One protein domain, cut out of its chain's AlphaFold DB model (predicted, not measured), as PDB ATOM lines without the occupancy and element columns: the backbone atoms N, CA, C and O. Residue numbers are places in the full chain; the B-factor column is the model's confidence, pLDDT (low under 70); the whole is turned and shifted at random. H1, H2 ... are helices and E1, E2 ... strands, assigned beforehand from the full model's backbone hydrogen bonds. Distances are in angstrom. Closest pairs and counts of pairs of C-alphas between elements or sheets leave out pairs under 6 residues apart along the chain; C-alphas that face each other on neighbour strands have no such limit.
ATOM      1  N   ASN A   4     348.877 302.122 386.053       95.38
ATOM      2  CA  ASN A   4     349.763 303.268 385.902       95.38
ATOM      3  C   ASN A   4     350.340 303.343 384.492       95.38
ATOM      4  O   ASN A   4     350.378 302.351 383.759       95.38
ATOM      5  N   ILE A   5     350.784 304.538 384.119       96.00
ATOM      6  CA  ILE A   5     351.524 304.771 382.891       96.00
ATOM      7  C   ILE A   5     352.585 305.849 383.104       96.00
ATOM      8  O   ILE A   5     352.354 306.877 383.744       96.00
ATOM      9  N   LYS A   6     353.769 305.606 382.543       95.75
ATOM     10  CA  LYS A   6     354.876 306.562 382.542       95.75
ATOM     11  C   LYS A   6     354.793 307.417 381.290       95.75
ATOM     12  O   LYS A   6     354.725 306.897 380.180       95.75
ATOM     13  N   VAL A   7     354.811 308.724 381.481       95.12
ATOM     14  CA  VAL A   7     354.690 309.738 380.431       95.12
ATOM     15  C   VAL A   7     355.724 310.835 380.669       95.12
ATOM     16  O   VAL A   7     356.481 310.795 381.641       95.12
ATOM     17  N   THR A   8     355.808 311.818 379.777       92.94
ATOM     18  CA  THR A   8     356.732 312.944 379.951       92.94
ATOM     19  C   THR A   8     356.069 314.295 379.722       92.94
ATOM     20  O   THR A   8     355.156 314.447 378.913       92.94
ATOM     21  N   LYS A   9     356.563 315.323 380.416       89.50
ATOM     22  CA  LYS A   9     356.270 316.734 380.134       89.50
ATOM     23  C   LYS A   9     357.545 317.399 379.627       89.50
ATOM     24  O   LYS A   9     358.428 317.783 380.399       89.50
ATOM     25  N   GLY A  10     357.683 317.476 378.304       86.44
ATOM     26  CA  GLY A  10     358.974 317.787 377.685       86.44
ATOM     27  C   GLY A  10     359.982 316.674 377.989       86.44
ATOM     28  O   GLY A  10     359.747 315.523 377.634       86.44
ATOM     29  N   SER A  11     361.082 317.004 378.666       84.19
ATOM     30  CA  SER A  11     362.103 316.036 379.100       84.19
ATOM     31  C   SER A  11     361.871 315.450 380.497       84.19
ATOM     32  O   SER A  11     362.630 314.579 380.915       84.19
ATOM     33  N   HIS A  12     360.879 315.939 381.246       89.44
ATOM     34  CA  HIS A  12     360.662 315.528 382.635       89.44
ATOM     35  C   HIS A  12     359.756 314.294 382.696       89.44
ATOM     36  O   HIS A  12     358.688 314.322 382.075       89.44
ATOM     37  N   PRO A  13     360.145 313.227 383.418       92.75
ATOM     38  CA  PRO A  13     359.292 312.063 383.617       92.75
ATOM     39  C   PRO A  13     358.128 312.403 384.550       92.75
ATOM     40  O   PRO A  13     358.310 313.088 385.555       92.75
ATOM     41  N   VAL A  14     356.946 311.903 384.210       94.50
ATOM     42  CA  VAL A  14     355.710 312.014 384.989       94.50
ATOM     43  C   VAL A  14     355.077 310.626 385.052       94.50
ATOM     44  O   VAL A  14     355.095 309.882 384.070       94.50
ATOM     45  N   GLU A  15     354.528 310.257 386.200       95.50
ATOM     46  CA  GLU A  15     353.809 308.998 386.381       95.50
ATOM     47  C   GLU A  15     352.335 309.286 386.660       95.50
ATOM     48  O   GLU A  15     351.992 310.055 387.557       95.50
ATOM     49  N   LEU A  16     351.462 308.686 385.854       96.62
ATOM     50  CA  LEU A  16     350.019 308.757 386.030       96.62
ATOM     51  C   LEU A  16     349.566 307.451 386.665       96.62
ATOM     52  O   LEU A  16     349.800 306.389 386.091       96.62
ATOM     53  N   THR A  17     348.917 307.524 387.821       97.00
ATOM     54  CA  THR A  17     348.438 306.345 388.552       97.00
ATOM     55  C   THR A  17     346.952 306.480 388.835       97.00
ATOM     56  O   THR A  17     346.514 307.498 389.360       97.00
ATOM     57  N   TYR A  18     346.178 305.453 388.504       97.31
ATOM     58  CA  TYR A  18     344.754 305.361 388.794       97.31
ATOM     59  C   TYR A  18     344.496 304.171 389.717       97.31
ATOM     60  O   TYR A  18     344.899 303.048 389.413       97.31
ATOM     61  N   ASP A  19     343.860 304.414 390.860       94.50
ATOM     62  CA  ASP A  19     343.612 303.399 391.895       94.50
ATOM     63  C   ASP A  19     342.166 302.866 391.912       94.50
ATOM     64  O   ASP A  19     341.895 301.805 392.489       94.50
ATOM     65  N   GLY A  20     341.259 303.538 391.201       92.94
ATOM     66  CA  GLY A  20     339.824 303.261 391.168       92.94
ATOM     67  C   GLY A  20     338.982 304.374 391.789       92.94
ATOM     68  O   GLY A  20     337.830 304.530 391.395       92.94
ATOM     69  N   ASP A  21     339.552 305.187 392.679       92.00
ATOM     70  CA  ASP A  21     338.870 306.316 393.322       92.00
ATOM     71  C   ASP A  21     339.260 307.656 392.675       92.00
ATOM     72  O   ASP A  21     338.450 308.591 392.593       92.00
ATOM     73  N   GLY A  22     340.488 307.749 392.158       93.81
ATOM     74  CA  GLY A  22     340.971 308.940 391.476       93.81
ATOM     75  C   GLY A  22     342.271 308.746 390.704       93.81
ATOM     76  O   GLY A  22     342.900 307.689 390.711       93.81
ATOM     77  N   LEU A  23     342.661 309.805 389.997       96.00
ATOM     78  CA  LEU A  23     343.876 309.884 389.199       96.00
ATOM     79  C   LEU A  23     344.930 310.716 389.926       96.00
ATOM     80  O   LEU A  23     344.715 311.889 390.226       96.00
ATOM     81  N   ARG A  24     346.099 310.130 390.148       95.06
ATOM     82  CA  ARG A  24     347.277 310.790 390.702       95.06
ATOM     83  C   ARG A  24     348.279 311.110 389.594       95.06
ATOM     84  O   ARG A  24     348.500 310.294 388.700       95.06
ATOM     85  N   ILE A  25     348.867 312.303 389.666       94.06
ATOM     86  CA  ILE A  25     349.868 312.806 388.721       94.06
ATOM     87  C   ILE A  25     351.142 313.109 389.515       94.06
ATOM     88  O   ILE A  25     351.237 314.151 390.154       94.06
ATOM     89  N   ASP A  26     352.124 312.212 389.483       91.25
ATOM     90  CA  ASP A  26     353.389 312.392 390.199       91.25
ATOM     91  C   ASP A  26     354.486 312.915 389.257       91.25
ATOM     92  O   ASP A  26     354.702 312.387 388.165       91.25
ATOM     93  N   GLY A  27     355.215 313.945 389.695       83.62
ATOM     94  CA  GLY A  27     356.372 314.500 388.975       83.62
ATOM     95  C   GLY A  27     356.105 315.755 388.132       83.62
ATOM     96  O   GLY A  27     357.047 316.299 387.557       83.62
ATOM     97  N   ASP A  28     354.868 316.264 388.079       81.75
ATOM     98  CA  ASP A  28     354.529 317.513 387.376       81.75
ATOM     99  C   ASP A  28     354.449 318.731 388.318       81.75
ATOM    100  O   ASP A  28     353.399 319.334 388.496       81.75
ATOM    101  N   PHE A  29     355.600 319.143 388.859       65.50
ATOM    102  CA  PHE A  29     355.740 320.261 389.814       65.50
ATOM    103  C   PHE A  29     355.457 321.672 389.240       65.50
ATOM    104  O   PHE A  29     355.771 322.676 389.877       65.50
ATOM    105  N   ASN A  30     354.974 321.775 387.996       61.81
ATOM    106  CA  ASN A  30     354.699 323.036 387.292       61.81
ATOM    107  C   ASN A  30     353.406 322.934 386.466       61.81
ATOM    108  O   ASN A  30     353.332 323.392 385.315       61.81
ATOM    109  N   ALA A  31     352.369 322.290 386.998       59.56
ATOM    110  CA  ALA A  31     351.056 322.304 386.372       59.56
ATOM    111  C   ALA A  31     350.427 323.704 386.453       59.56
ATOM    112  O   ALA A  31     349.615 324.026 387.315       59.56
ATOM    113  N   HIS A  32     350.828 324.586 385.539       53.44
ATOM    114  CA  HIS A  32     350.265 325.920 385.460       53.44
ATOM    115  C   HIS A  32     348.905 325.902 384.770       53.44
ATOM    116  O   HIS A  32     348.712 325.304 383.708       53.44
ATOM    117  N   LYS A  33     347.980 326.664 385.351       52.12
ATOM    118  CA  LYS A  33     346.763 327.125 384.694       52.12
ATOM    119  C   LYS A  33     347.126 327.723 383.333       52.12
ATOM    120  O   LYS A  33     348.041 328.545 383.242       52.12
ATOM    121  N   LYS A  34     346.403 327.357 382.269       44.09
ATOM    122  CA  LYS A  34     346.486 328.083 380.991       44.09
ATOM    123  C   LYS A  34     346.188 329.550 381.306       44.09
ATOM    124  O   LYS A  34     345.069 329.872 381.709       44.09
ATOM    125  N   ALA A  35     347.185 330.424 381.189       40.50
ATOM    126  CA  ALA A  35     346.978 331.847 381.390       40.50
ATOM    127  C   ALA A  35     345.842 332.281 380.458       40.50
ATOM    128  O   ALA A  35     345.940 332.121 379.238       40.50
ATOM    129  N   LYS A  36     344.743 332.805 381.019       39.72
ATOM    130  CA  LYS A  36     343.802 333.585 380.218       39.72
ATOM    131  C   LYS A  36     344.649 334.667 379.558       39.72
ATOM    132  O   LYS A  36     345.243 335.482 380.258       39.72
ATOM    133  N   LEU A  37     344.709 334.676 378.228       35.25
ATOM    134  CA  LEU A  37     345.083 335.873 377.488       35.25
ATOM    135  C   LEU A  37     344.029 336.928 377.843       35.25
ATOM    136  O   LEU A  37     342.995 337.038 377.189       35.25
ATOM    137  N   GLN A  38     344.257 337.669 378.929       34.31
ATOM    138  CA  GLN A  38     343.548 338.906 379.209       34.31
ATOM    139  C   GLN A  38     343.980 339.888 378.121       34.31
ATOM    140  O   GLN A  38     344.936 340.642 378.272       34.31
ATOM    141  N   ARG A  39     343.288 339.865 376.980       33.28
ATOM    142  CA  ARG A  39     343.267 341.018 376.086       33.28
ATOM    143  C   ARG A  39     342.405 342.078 376.756       33.28
ATOM    144  O   ARG A  39     341.222 342.198 376.464       33.28
ATOM    145  N   VAL A  40     343.002 342.817 377.685       33.19
ATOM    146  CA  VAL A  40     342.487 344.121 378.090       33.19
ATOM    147  C   VAL A  40     343.293 345.149 377.315       33.19
ATOM    148  O   VAL A  40     344.523 345.150 377.330       33.19
ATOM    149  N   CYS A  41     342.575 345.970 376.561       35.25
ATOM    150  CA  CYS A  41     343.105 347.108 375.837       35.25
ATOM    151  C   CYS A  41     343.987 347.966 376.768       35.25
ATOM    152  O   CYS A  41     343.514 348.462 377.785       35.25
ATOM    153  N   GLY A  42     345.262 348.138 376.412       37.50
ATOM    154  CA  GLY A  42     346.027 349.338 376.758       37.50
ATOM    155  C   GLY A  42     346.737 349.455 378.113       37.50
ATOM    156  O   GLY A  42     347.251 350.539 378.355       37.50
ATOM    157  N   CYS A  43     346.841 348.438 378.981       33.34
ATOM    158  CA  CYS A  43     347.638 348.546 380.220       33.34
ATOM    159  C   CYS A  43     348.308 347.218 380.631       33.34
ATOM    160  O   CYS A  43     347.707 346.155 380.541       33.34
ATOM    161  N   ILE A  44     349.573 347.349 381.050       34.41
ATOM    162  CA  ILE A  44     350.559 346.396 381.605       34.41
ATOM    163  C   ILE A  44     349.995 345.011 382.012       34.41
ATOM    164  O   ILE A  44     349.072 344.956 382.825       34.41
ATOM    165  N   PRO A  45     350.581 343.887 381.541       34.97
ATOM    166  CA  PRO A  45     350.183 342.554 381.988       34.97
ATOM    167  C   PRO A  45     350.362 342.419 383.506       34.97
ATOM    168  O   PRO A  45     351.466 342.581 384.030       34.97
ATOM    169  N   LEU A  46     349.269 342.122 384.212       36.81
ATOM    170  CA  LEU A  46     349.312 341.799 385.635       36.81
ATOM    171  C   LEU A  46     350.132 340.510 385.829       36.81
ATOM    172  O   LEU A  46     349.898 339.533 385.109       36.81
ATOM    173  N   PRO A  47     351.083 340.475 386.779       35.84
ATOM    174  CA  PRO A  47     351.789 339.245 387.102       35.84
ATOM    175  C   PRO A  47     350.788 338.189 387.605       35.84
ATOM    176  O   PRO A  47     349.821 338.546 388.287       35.84
ATOM    177  N   PRO A  48     350.993 336.898 387.287       42.84
ATOM    178  CA  PRO A  48     350.139 335.835 387.801       42.84
ATOM    179  C   PRO A  48     350.132 335.850 389.344       42.84
ATOM    180  O   PRO A  48     351.137 336.240 389.952       42.84
ATOM    181  N   PRO A  49     349.022 335.451 389.995       46.88
ATOM    182  CA  PRO A  49     348.938 335.428 391.453       46.88
ATOM    183  C   PRO A  49     350.078 334.585 392.037       46.88
ATOM    184  O   PRO A  49     350.327 333.474 391.581       46.88
ATOM    185  N   LYS A  50     350.770 335.115 393.052       42.88
ATOM    186  CA  LYS A  50     351.997 334.520 393.613       42.88
ATOM    187  C   LYS A  50     351.793 333.210 394.396       42.88
ATOM    188  O   LYS A  50     352.785 332.585 394.740       42.88
ATOM    189  N   ASN A  51     350.550 332.776 394.617       52.16
ATOM    190  CA  ASN A  51     350.199 331.574 395.381       52.16
ATOM    191  C   ASN A  51     349.177 330.712 394.612       52.16
ATOM    192  O   ASN A  51     348.049 330.545 395.071       52.16
ATOM    193  N   LEU A  52     349.515 330.216 393.417       61.72
ATOM    194  CA  LEU A  52     348.686 329.180 392.785       61.72
ATOM    195  C   LEU A  52     348.985 327.836 393.459       61.72
ATOM    196  O   LEU A  52     350.131 327.392 393.443       61.72
ATOM    197  N   PHE A  53     347.957 327.210 394.036       71.56
ATOM    198  CA  PHE A  53     348.004 325.808 394.448       71.56
ATOM    199  C   PHE A  53     348.409 324.945 393.244       71.56
ATOM    200  O   PHE A  53     347.867 325.130 392.152       71.56
ATOM    201  N   ASP A  54     349.372 324.039 393.426       78.00
ATOM    202  CA  ASP A  54     349.738 323.084 392.383       78.00
ATOM    203  C   ASP A  54     348.664 321.984 392.331       78.00
ATOM    204  O   ASP A  54     348.537 321.204 393.281       78.00
ATOM    205  N   PRO A  55     347.886 321.905 391.236       77.12
ATOM    206  CA  PRO A  55     346.757 320.990 391.123       77.12
ATOM    207  C   PRO A  55     347.157 319.506 391.112       77.12
ATOM    208  O   PRO A  55     346.276 318.654 391.171       77.12
ATOM    209  N   THR A  56     348.449 319.183 391.002       81.06
ATOM    210  CA  THR A  56     348.950 317.800 390.945       81.06
ATOM    211  C   THR A  56     349.309 317.226 392.315       81.06
ATOM    212  O   THR A  56     349.508 316.020 392.437       81.06
ATOM    213  N   LEU A  57     349.344 318.056 393.367       80.44
ATOM    214  CA  LEU A  57     349.719 317.626 394.722       80.44
ATOM    215  C   LEU A  57     348.717 316.661 395.363       80.44
ATOM    216  O   LEU A  57     349.082 315.913 396.270       80.44
ATOM    217  N   LEU A  58     347.460 316.694 394.922       84.12
ATOM    218  CA  LEU A  58     346.389 315.848 395.431       84.12
ATOM    219  C   LEU A  58     345.825 314.970 394.306       84.12
ATOM    220  O   LEU A  58     345.760 315.417 393.159       84.12
ATOM    221  N   PRO A  59     345.378 313.738 394.614       88.88
ATOM    222  CA  PRO A  59     344.656 312.919 393.650       88.88
ATOM    223  C   PRO A  59     343.389 313.622 393.151       88.88
ATOM    224  O   PRO A  59     342.612 314.177 393.929       88.88
ATOM    225  N   ILE A  60     343.149 313.553 391.845       93.50
ATOM    226  CA  ILE A  60     341.937 314.061 391.207       93.50
ATOM    227  C   ILE A  60     340.868 312.970 391.290       93.50
ATOM    228  O   ILE A  60     340.939 311.969 390.578       93.50
ATOM    229  N   GLY A  61     339.866 313.158 392.147       93.69
ATOM    230  CA  GLY A  61     338.781 312.187 392.308       93.69
ATOM    231  C   GLY A  61     337.947 311.983 391.035       93.69
ATOM    232  O   GLY A  61     337.781 312.897 390.223       93.69
ATOM    233  N   ASN A  62     337.348 310.799 390.892       95.25
ATOM    234  CA  ASN A  62     336.505 310.409 389.749       95.25
ATOM    235  C   ASN A  62     335.415 311.429 389.374       95.25
ATOM    236  O   ASN A  62     335.125 311.646 388.193       95.25
ATOM    237  N   THR A  63     334.818 312.077 390.375       93.19
ATOM    238  CA  THR A  63     333.772 313.092 390.185       93.19
ATOM    239  C   THR A  63     334.281 314.337 389.468       93.19
ATOM    240  O   THR A  63     333.505 314.978 388.775       93.19
ATOM    241  N   HIS A  64     335.571 314.644 389.578       94.50
ATOM    242  CA  HIS A  64     336.212 315.837 389.028       94.50
ATOM    243  C   HIS A  64     336.857 315.597 387.654       94.50
ATOM    244  O   HIS A  64     337.134 316.550 386.920       94.50
ATOM    245  N   LEU A  65     337.065 314.332 387.275       96.31
ATOM    246  CA  LEU A  65     337.565 313.939 385.959       96.31
ATOM    247  C   LEU A  65     336.456 314.062 384.905       96.31
ATOM    248  O   LEU A  65     335.451 313.340 384.933       96.31
ATOM    249  N   LEU A  66     336.654 314.978 383.954       96.69
ATOM    250  CA  LEU A  66     335.713 315.216 382.859       96.69
ATOM    251  C   LEU A  66     336.052 314.377 381.632       96.69
ATOM    252  O   LEU A  66     335.149 313.826 381.003       96.69
ATOM    253  N   GLN A  67     337.332 314.314 381.268       97.12
ATOM    254  CA  GLN A  67     337.771 313.606 380.074       97.12
ATOM    255  C   GLN A  67     339.251 313.229 380.159       97.12
ATOM    256  O   GLN A  67     340.084 314.078 380.466       97.12
ATOM    257  N   VAL A  68     339.571 311.983 379.819       97.44
ATOM    258  CA  VAL A  68     340.934 311.462 379.696       97.44
ATOM    259  C   VAL A  68     341.019 310.686 378.393       97.44
ATOM    260  O   VAL A  68     340.258 309.748 378.174       97.44
ATOM    261  N   PHE A  69     341.902 311.108 377.492       97.25
ATOM    262  CA  PHE A  69     342.031 310.469 376.186       97.25
ATOM    263  C   PHE A  69     343.455 310.531 375.654       97.25
ATOM    264  O   PHE A  69     344.212 311.459 375.942       97.25
ATOM    265  N   PHE A  70     343.782 309.551 374.820       97.38
ATOM    266  CA  PHE A  70     345.023 309.504 374.071       97.38
ATOM    267  C   PHE A  70     344.805 310.016 372.645       97.38
ATOM    268  O   PHE A  70     343.906 309.554 371.939       97.38
ATOM    269  N   ASP A  71     345.620 310.977 372.218       95.94
ATOM    270  CA  ASP A  71     345.683 311.438 370.834       95.94
ATOM    271  C   ASP A  71     346.826 310.728 370.100       95.94
ATOM    272  O   ASP A  71     348.000 311.064 370.275       95.94
ATOM    273  N   ASN A  72     346.456 309.777 369.237       93.19
ATOM    274  CA  ASN A  72     347.385 309.012 368.403       93.19
ATOM    275  C   ASN A  72     348.212 309.894 367.458       93.19
ATOM    276  O   ASN A  72     349.333 309.542 367.118       93.19
ATOM    277  N   THR A  73     347.682 311.040 367.024       93.00
ATOM    278  CA  THR A  73     348.368 311.904 366.050       93.00
ATOM    279  C   THR A  73     349.549 312.614 366.691       93.00
ATOM    280  O   THR A  73     350.603 312.779 366.084       93.00
ATOM    281  N   THR A  74     349.363 313.063 367.932       94.19
ATOM    282  CA  THR A  74     350.388 313.808 368.664       94.19
ATOM    283  C   THR A  74     351.161 312.946 369.658       94.19
ATOM    284  O   THR A  74     352.095 313.454 370.273       94.19
ATOM    285  N   HIS A  75     350.792 311.669 369.812       95.12
ATOM    286  CA  HIS A  75     351.289 310.767 370.854       95.12
ATOM    287  C   HIS A  75     351.231 311.416 372.243       95.12
ATOM    288  O   HIS A  75     352.180 311.346 373.026       95.12
ATOM    289  N   THR A  76     350.111 312.079 372.554       95.69
ATOM    290  CA  THR A  76     349.919 312.715 373.862       95.69
ATOM    291  C   THR A  76     348.653 312.247 374.558       95.69
ATOM    292  O   THR A  76     347.609 312.076 373.932       95.69
ATOM    293  N   ILE A  77     348.746 312.048 375.871       96.62
ATOM    294  CA  ILE A  77     347.590 311.872 376.743       96.62
ATOM    295  C   ILE A  77     347.122 313.243 377.227       96.62
ATOM    296  O   ILE A  77     347.923 314.101 377.612       96.62
ATOM    297  N   HIS A  78     345.813 313.445 377.188       96.19
ATOM    298  CA  HIS A  78     345.135 314.650 377.626       96.19
ATOM    299  C   HIS A  78     344.233 314.316 378.806       96.19
ATOM    300  O   HIS A  78     343.405 313.414 378.707       96.19
ATOM    301  N   ILE A  79     344.368 315.065 379.897       96.19
ATOM    302  CA  ILE A  79     343.525 314.942 381.089       96.19
ATOM    303  C   ILE A  79     342.857 316.287 381.321       96.19
ATOM    304  O   ILE A  79     343.527 317.309 381.470       96.19
ATOM    305  N   HIS A  80     341.534 316.293 381.352       95.94
ATOM    306  CA  HIS A  80     340.735 317.465 381.659       95.94
ATOM    307  C   HIS A  80     339.941 317.225 382.942       95.94
ATOM    308  O   HIS A  80     339.152 316.279 383.026       95.94
ATOM    309  N   ALA A  81     340.136 318.099 383.923       94.94
ATOM    310  CA  ALA A  81     339.528 317.980 385.241       94.94
ATOM    311  C   ALA A  81     339.094 319.342 385.783       94.94
ATOM    312  O   ALA A  81     339.708 320.363 385.465       94.94
ATOM    313  N   LEU A  82     338.054 319.347 386.613       92.94
ATOM    314  CA  LEU A  82     337.740 320.487 387.468       92.94
ATOM    315  C   LEU A  82     338.440 320.318 388.803       92.94
ATOM    316  O   LEU A  82     338.285 319.286 389.436       92.94
ATOM    317  N   ILE A  83     339.200 321.312 389.239       90.31
ATOM    318  CA  ILE A  83     339.954 321.232 390.490       90.31
ATOM    319  C   ILE A  83     339.591 322.445 391.348       90.31
ATOM    320  O   ILE A  83     339.553 323.557 390.809       90.31
ATOM    321  N   PRO A  84     339.308 322.255 392.649       87.12
ATOM    322  CA  PRO A  84     339.059 323.364 393.562       87.12
ATOM    323  C   PRO A  84     340.269 324.300 393.631       87.12
ATOM    324  O   PRO A  84     341.411 323.850 393.738       87.12
ATOM    325  N   THR A  85     340.042 325.612 393.591       83.56
ATOM    326  CA  THR A  85     341.136 326.599 393.671       83.56
ATOM    327  C   THR A  85     341.817 326.623 395.033       83.56
ATOM    328  O   THR A  85     342.925 327.144 395.166       83.56
ATOM    329  N   SER A  86     341.147 326.120 396.068       83.56
ATOM    330  CA  SER A  86     341.659 326.053 397.435       83.56
ATOM    331  C   SER A  86     341.153 324.763 398.082       83.56
ATOM    332  O   SER A  86     340.090 324.776 398.694       83.56
ATOM    333  N   PRO A  87     341.877 323.642 397.931       78.38
ATOM    334  CA  PRO A  87     341.420 322.327 398.393       78.38
ATOM    335  C   PRO A  87     341.144 322.250 399.896       78.38
ATOM    336  O   PRO A  87     340.322 321.451 400.324       78.38
ATOM    337  N   ASP A  88     341.812 323.092 400.687       79.38
ATOM    338  CA  ASP A  88     341.624 323.168 402.140       79.38
ATOM    339  C   ASP A  88     340.327 323.894 402.546       79.38
ATOM    340  O   ASP A  88     339.949 323.887 403.717       79.38
ATOM    341  N   GLN A  89     339.656 324.559 401.599       77.69
ATOM    342  CA  GLN A  89     338.394 325.256 401.818       77.69
ATOM    343  C   GLN A  89     337.246 324.444 401.223       77.69
ATOM    344  O   GLN A  89     337.219 324.169 400.019       77.69
ATOM    345  N   ASP A  90     336.282 324.105 402.078       73.06
ATOM    346  CA  ASP A  90     335.044 323.466 401.645       73.06
ATOM    347  C   ASP A  90     334.313 324.355 400.625       73.06
ATOM    348  O   ASP A  90     334.316 325.578 400.749       73.06
ATOM    349  N   GLN A  91     333.734 323.728 399.600       73.56
ATOM    350  CA  GLN A  91     333.026 324.380 398.488       73.56
ATOM    351  C   GLN A  91     333.798 325.501 397.760       73.56
ATOM    352  O   GLN A  91     333.182 326.396 397.172       73.56
ATOM    353  N   SER A  92     335.138 325.459 397.747       82.81
ATOM    354  CA  SER A  92     335.915 326.450 396.993       82.81
ATOM    355  C   SER A  92     335.610 326.400 395.485       82.81
ATOM    356  O   SER A  92     335.294 325.332 394.950       82.81
ATOM    357  N   PRO A  93     335.701 327.546 394.776       85.44
ATOM    358  CA  PRO A  93     335.385 327.609 393.355       85.44
ATOM    359  C   PRO A  93     336.178 326.592 392.541       85.44
ATOM    360  O   PRO A  93     337.370 326.371 392.775       85.44
ATOM    361  N   LEU A  94     335.527 326.005 391.543       89.25
ATOM    362  CA  LEU A  94     336.187 325.066 390.647       89.25
ATOM    363  C   LEU A  94     336.871 325.801 389.497       89.25
ATOM    364  O   LEU A  94     336.380 326.806 388.984       89.25
ATOM    365  N   GLU A  95     337.981 325.242 389.022       89.75
ATOM    366  CA  GLU A  95     338.645 325.684 387.799       89.75
ATOM    367  C   GLU A  95     338.979 324.523 386.868       89.75
ATOM    368  O   GLU A  95     339.316 323.426 387.304       89.75
ATOM    369  N   LEU A  96     338.887 324.768 385.558       90.69
ATOM    370  CA  LEU A  96     339.225 323.779 384.541       90.69
ATOM    371  C   LEU A  96     340.737 323.722 384.337       90.69
ATOM    372  O   LEU A  96     341.348 324.686 383.864       90.69
ATOM    373  N   TYR A  97     341.305 322.551 384.594       90.56
ATOM    374  CA  TYR A  97     342.689 322.220 384.291       90.56
ATOM    375  C   TYR A  97     342.765 321.279 383.093       90.56
ATOM    376  O   TYR A  97     341.955 320.363 382.931       90.56
ATOM    377  N   GLN A  98     343.749 321.536 382.231       91.56
ATOM    378  CA  GLN A  98     344.059 320.720 381.063       91.56
ATOM    379  C   GLN A  98     345.521 320.298 381.143       91.56
ATOM    380  O   GLN A  98     346.417 321.108 380.897       91.56
ATOM    381  N   PHE A  99     345.754 319.036 381.470       92.75
ATOM    382  CA  PHE A  99     347.081 318.444 381.491       92.75
ATOM    383  C   PHE A  99     347.349 317.729 380.174       92.75
ATOM    384  O   PHE A  99     346.441 317.160 379.558       92.75
ATOM    385  N   ARG A 100     348.605 317.775 379.737       94.06
ATOM    386  CA  ARG A 100     349.058 317.136 378.506       94.06
ATOM    387  C   ARG A 100     350.436 316.537 378.719       94.06
ATOM    388  O   ARG A 100     351.357 317.265 379.093       94.06
ATOM    389  N   TYR A 101     350.569 315.253 378.415       95.06
ATOM    390  CA  TYR A 101     351.825 314.520 378.546       95.06
ATOM    391  C   TYR A 101     352.122 313.713 377.289       95.06
ATOM    392  O   TYR A 101     351.210 313.188 376.656       95.06
ATOM    393  N   THR A 102     353.394 313.618 376.925       95.94
ATOM    394  CA  THR A 102     353.874 312.824 375.795       95.94
ATOM    395  C   THR A 102     354.049 311.371 376.211       95.94
ATOM    396  O   THR A 102     354.537 311.077 377.302       95.94
ATOM    397  N   VAL A 103     353.650 310.462 375.329       95.44
ATOM    398  CA  VAL A 103     353.738 309.012 375.517       95.44
ATOM    399  C   VAL A 103     354.863 308.474 374.636       95.44
ATOM    400  O   VAL A 103     355.026 308.908 373.495       95.44
ATOM    401  N   ALA A 104     355.665 307.549 375.165       93.31
ATOM    402  CA  ALA A 104     356.729 306.916 374.395       93.31
ATOM    403  C   ALA A 104     356.155 306.022 373.283       93.31
ATOM    404  O   ALA A 104     355.118 305.379 373.456       93.31
ATOM    405  N   ILE A 105     356.862 305.955 372.153       91.12
ATOM    406  CA  ILE A 105     356.496 305.077 371.034       91.12
ATOM    407  C   ILE A 105     356.480 303.621 371.520       91.12
ATOM    408  O   ILE A 105     357.410 303.184 372.202       91.12
ATOM    409  N   GLY A 106     355.437 302.873 371.162       92.31
ATOM    410  CA  GLY A 106     355.226 301.485 371.583       92.31
ATOM    411  C   GLY A 106     354.380 301.326 372.853       92.31
ATOM    412  O   GLY A 106     354.124 300.196 373.266       92.31
ATOM    413  N   GLN A 107     353.942 302.424 373.481       93.38
ATOM    414  CA  GLN A 107     353.029 302.410 374.634       93.38
ATOM    415  C   GLN A 107     351.603 302.874 374.288       93.38
ATOM    416  O   GLN A 107     350.798 303.109 375.187       93.38
ATOM    417  N   GLU A 108     351.265 302.994 373.004       93.94
ATOM    418  CA  GLU A 108     349.980 303.524 372.533       93.94
ATOM    419  C   GLU A 108     348.800 302.690 373.041       93.94
ATOM    420  O   GLU A 108     347.838 303.243 373.573       93.94
ATOM    421  N   GLN A 109     348.899 301.360 372.940       94.38
ATOM    422  CA  GLN A 109     347.842 300.456 373.399       94.38
ATOM    423  C   GLN A 109     347.643 300.555 374.915       94.38
ATOM    424  O   GLN A 109     346.526 300.772 375.373       94.38
ATOM    425  N   ALA A 110     348.732 300.483 375.686       95.19
ATOM    426  CA  ALA A 110     348.681 300.610 377.142       95.19
ATOM    427  C   ALA A 110     348.097 301.965 377.579       95.19
ATOM    428  O   ALA A 110     347.355 302.036 378.554       95.19
ATOM    429  N   CYS A 111     348.389 303.038 376.836       95.56
ATOM    430  CA  CYS A 111     347.812 304.358 377.072       95.56
ATOM    431  C   CYS A 111     346.310 304.405 376.767       95.56
ATOM    432  O   CYS A 111     345.541 304.973 377.543       95.56
ATOM    433  N   GLY A 112     345.878 303.791 375.663       96.25
ATOM    434  CA  GLY A 112     344.463 303.655 375.319       96.25
ATOM    435  C   GLY A 112     343.678 302.879 376.380       96.25
ATOM    436  O   GLY A 112     342.613 303.333 376.812       96.25
ATOM    437  N   ASP A 113     344.234 301.764 376.855       96.50
ATOM    438  CA  ASP A 113     343.639 300.938 377.909       96.50
ATOM    439  C   ASP A 113     343.577 301.706 379.238       96.50
ATOM    440  O   ASP A 113     342.531 301.739 379.887       96.50
ATOM    441  N   PHE A 114     344.650 302.425 379.595       97.56
ATOM    442  CA  PHE A 114     344.685 303.302 380.768       97.56
ATOM    443  C   PHE A 114     343.602 304.388 380.711       97.56
ATOM    444  O   PHE A 114     342.845 304.555 381.665       97.56
ATOM    445  N   CYS A 115     343.476 305.105 379.587       97.50
ATOM    446  CA  CYS A 115     342.435 306.125 379.422       97.50
ATOM    447  C   CYS A 115     341.031 305.522 379.557       97.50
ATOM    448  O   CYS A 115     340.154 306.131 380.167       97.50
ATOM    449  N   THR A 116     340.821 304.326 379.000       96.56
ATOM    450  CA  THR A 116     339.534 303.622 379.054       96.56
ATOM    451  C   THR A 116     339.169 303.243 380.486       96.56
ATOM    452  O   THR A 116     338.037 303.491 380.899       96.56
ATOM    453  N   GLU A 117     340.123 302.720 381.259       96.75
ATOM    454  CA  GLU A 117     339.923 302.373 382.670       96.75
ATOM    455  C   GLU A 117     339.580 303.613 383.509       96.75
ATOM    456  O   GLU A 117     338.569 303.631 384.215       96.75
ATOM    457  N   VAL A 118     340.358 304.694 383.360       97.50
ATOM    458  CA  VAL A 118     340.117 305.960 384.071       97.50
ATOM    459  C   VAL A 118     338.738 306.522 383.730       97.50
ATOM    460  O   VAL A 118     337.999 306.933 384.622       97.50
ATOM    461  N   MET A 119     338.356 306.531 382.450       97.06
ATOM    462  CA  MET A 119     337.045 307.027 382.025       97.06
ATOM    463  C   MET A 119     335.894 306.135 382.501       97.06
ATOM    464  O   MET A 119     334.838 306.661 382.866       97.06
ATOM    465  N   GLY A 120     336.101 304.817 382.544       96.19
ATOM    466  CA  GLY A 120     335.142 303.848 383.068       96.19
ATOM    467  C   GLY A 120     334.830 304.080 384.545       96.19
ATOM    468  O   GLY A 120     333.656 304.151 384.916       96.19
ATOM    469  N   GLY A 121     335.855 304.276 385.375       95.81
ATOM    470  CA  GLY A 121     335.660 304.580 386.792       95.81
ATOM    471  C   GLY A 121     335.184 306.015 387.042       95.81
ATOM    472  O   GLY A 121     334.259 306.233 387.826       95.81
ATOM    473  N   ALA A 122     335.694 307.000 386.292       95.88
ATOM    474  CA  ALA A 122     335.248 308.388 386.399       95.88
ATOM    475  C   ALA A 122     333.738 308.535 386.157       95.88
ATOM    476  O   ALA A 122     333.089 309.353 386.810       95.88
ATOM    477  N   TYR A 123     333.162 307.776 385.222       96.12
ATOM    478  CA  TYR A 123     331.734 307.818 384.888       96.12
ATOM    479  C   TYR A 123     330.950 306.611 385.421       96.12
ATOM    480  O   TYR A 123     329.865 306.301 384.926       96.12
ATOM    481  N   GLN A 124     331.442 305.941 386.465       92.88
ATOM    482  CA  GLN A 124     330.750 304.787 387.027       92.88
ATOM    483  C   GLN A 124     329.325 305.150 387.496       92.88
ATOM    484  O   GLN A 124     329.100 305.955 388.400       92.88
TER     485      GLN A 124
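Overview. This is residues 4 to 124 of the 290 residues of the protein "DAGKc domain-containing protein" of Absidia glauca (UniProt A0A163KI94). Two small antiparallel sheets, E1 E2 E3 and E4 E5 E6, stand partly face to face with their strands crossed, and the single helix H1 packs on both, running along E4 and across E1 and E2. The long link from E3 to E4 reaches away from this body as a loop, and its residues 39 to 44 stick out. The printed part has 121 residues, with six named strands followed by one named helix; the class is mixed, helices and strands, with 58 residues, under half, in named elements. It is compact, with a radius of gyration of the C-alphas of 15.6 A, and spans 48 by 33 by 22 A.

Arrangement. E1, residues 4 to 9, E2, residues 12 to 18, and E3, residues 22 to 26, form a meander, each strand the antiparallel neighbour of the one before. N 7 and O 14 are 2.9 A apart in the hairpin E1 and E2, and N 24 and O 17 are 2.8 A apart in the hairpin E2 and E3. E4, residues 65 to 71, E5, residues 76 to 84, and E6, residues 94 to 102, form a second meander, with N 78 and O 69 at 2.8 A and N 97 and O 81 at 2.8 A. The two sheets make a sandwich, two sheets face to face, with their strands at 67 degrees. The closest C-alphas of E1 and E6 are those of Thr 8 and Thr 102, 5.0 A apart. H1, residues 108 to 122, is on one face of each sheet, two layers in each case. Its height over the sheet E4 E5 E6 is 8.2 A, and it runs along the strands, at 13 degrees to E4 on the local plane; the closest C-alphas of the two are those of Phe 69 and Cys 115, 5.4 A apart. Over the sheet E1 E2 E3 its height is 9.4 A, and it runs across the strands, at 70 degrees to E1 on the local plane. In H1 every O i to N i+4 pair is within hydrogen-bond range.

Along the chain. E1 begins at C-alpha 4, (349.763, 303.268, 385.902). E2 measures 19.9 A from first to last C-alpha, E5 24.9 A and E6 26.1 A. H1 measures 20.8 A and ends at C-alpha 122, (335.248, 308.388, 386.399).

Size, cuts and confidence. The C-alphas of Gly 42 and Gln 109 are the two farthest apart, at 49.0 A. The printed part has no cut. The link from E3 to E4, residues 27 to 64, is long. Residues 29 to 52 have pLDDT under 70; the mean of the printed part is 82.1.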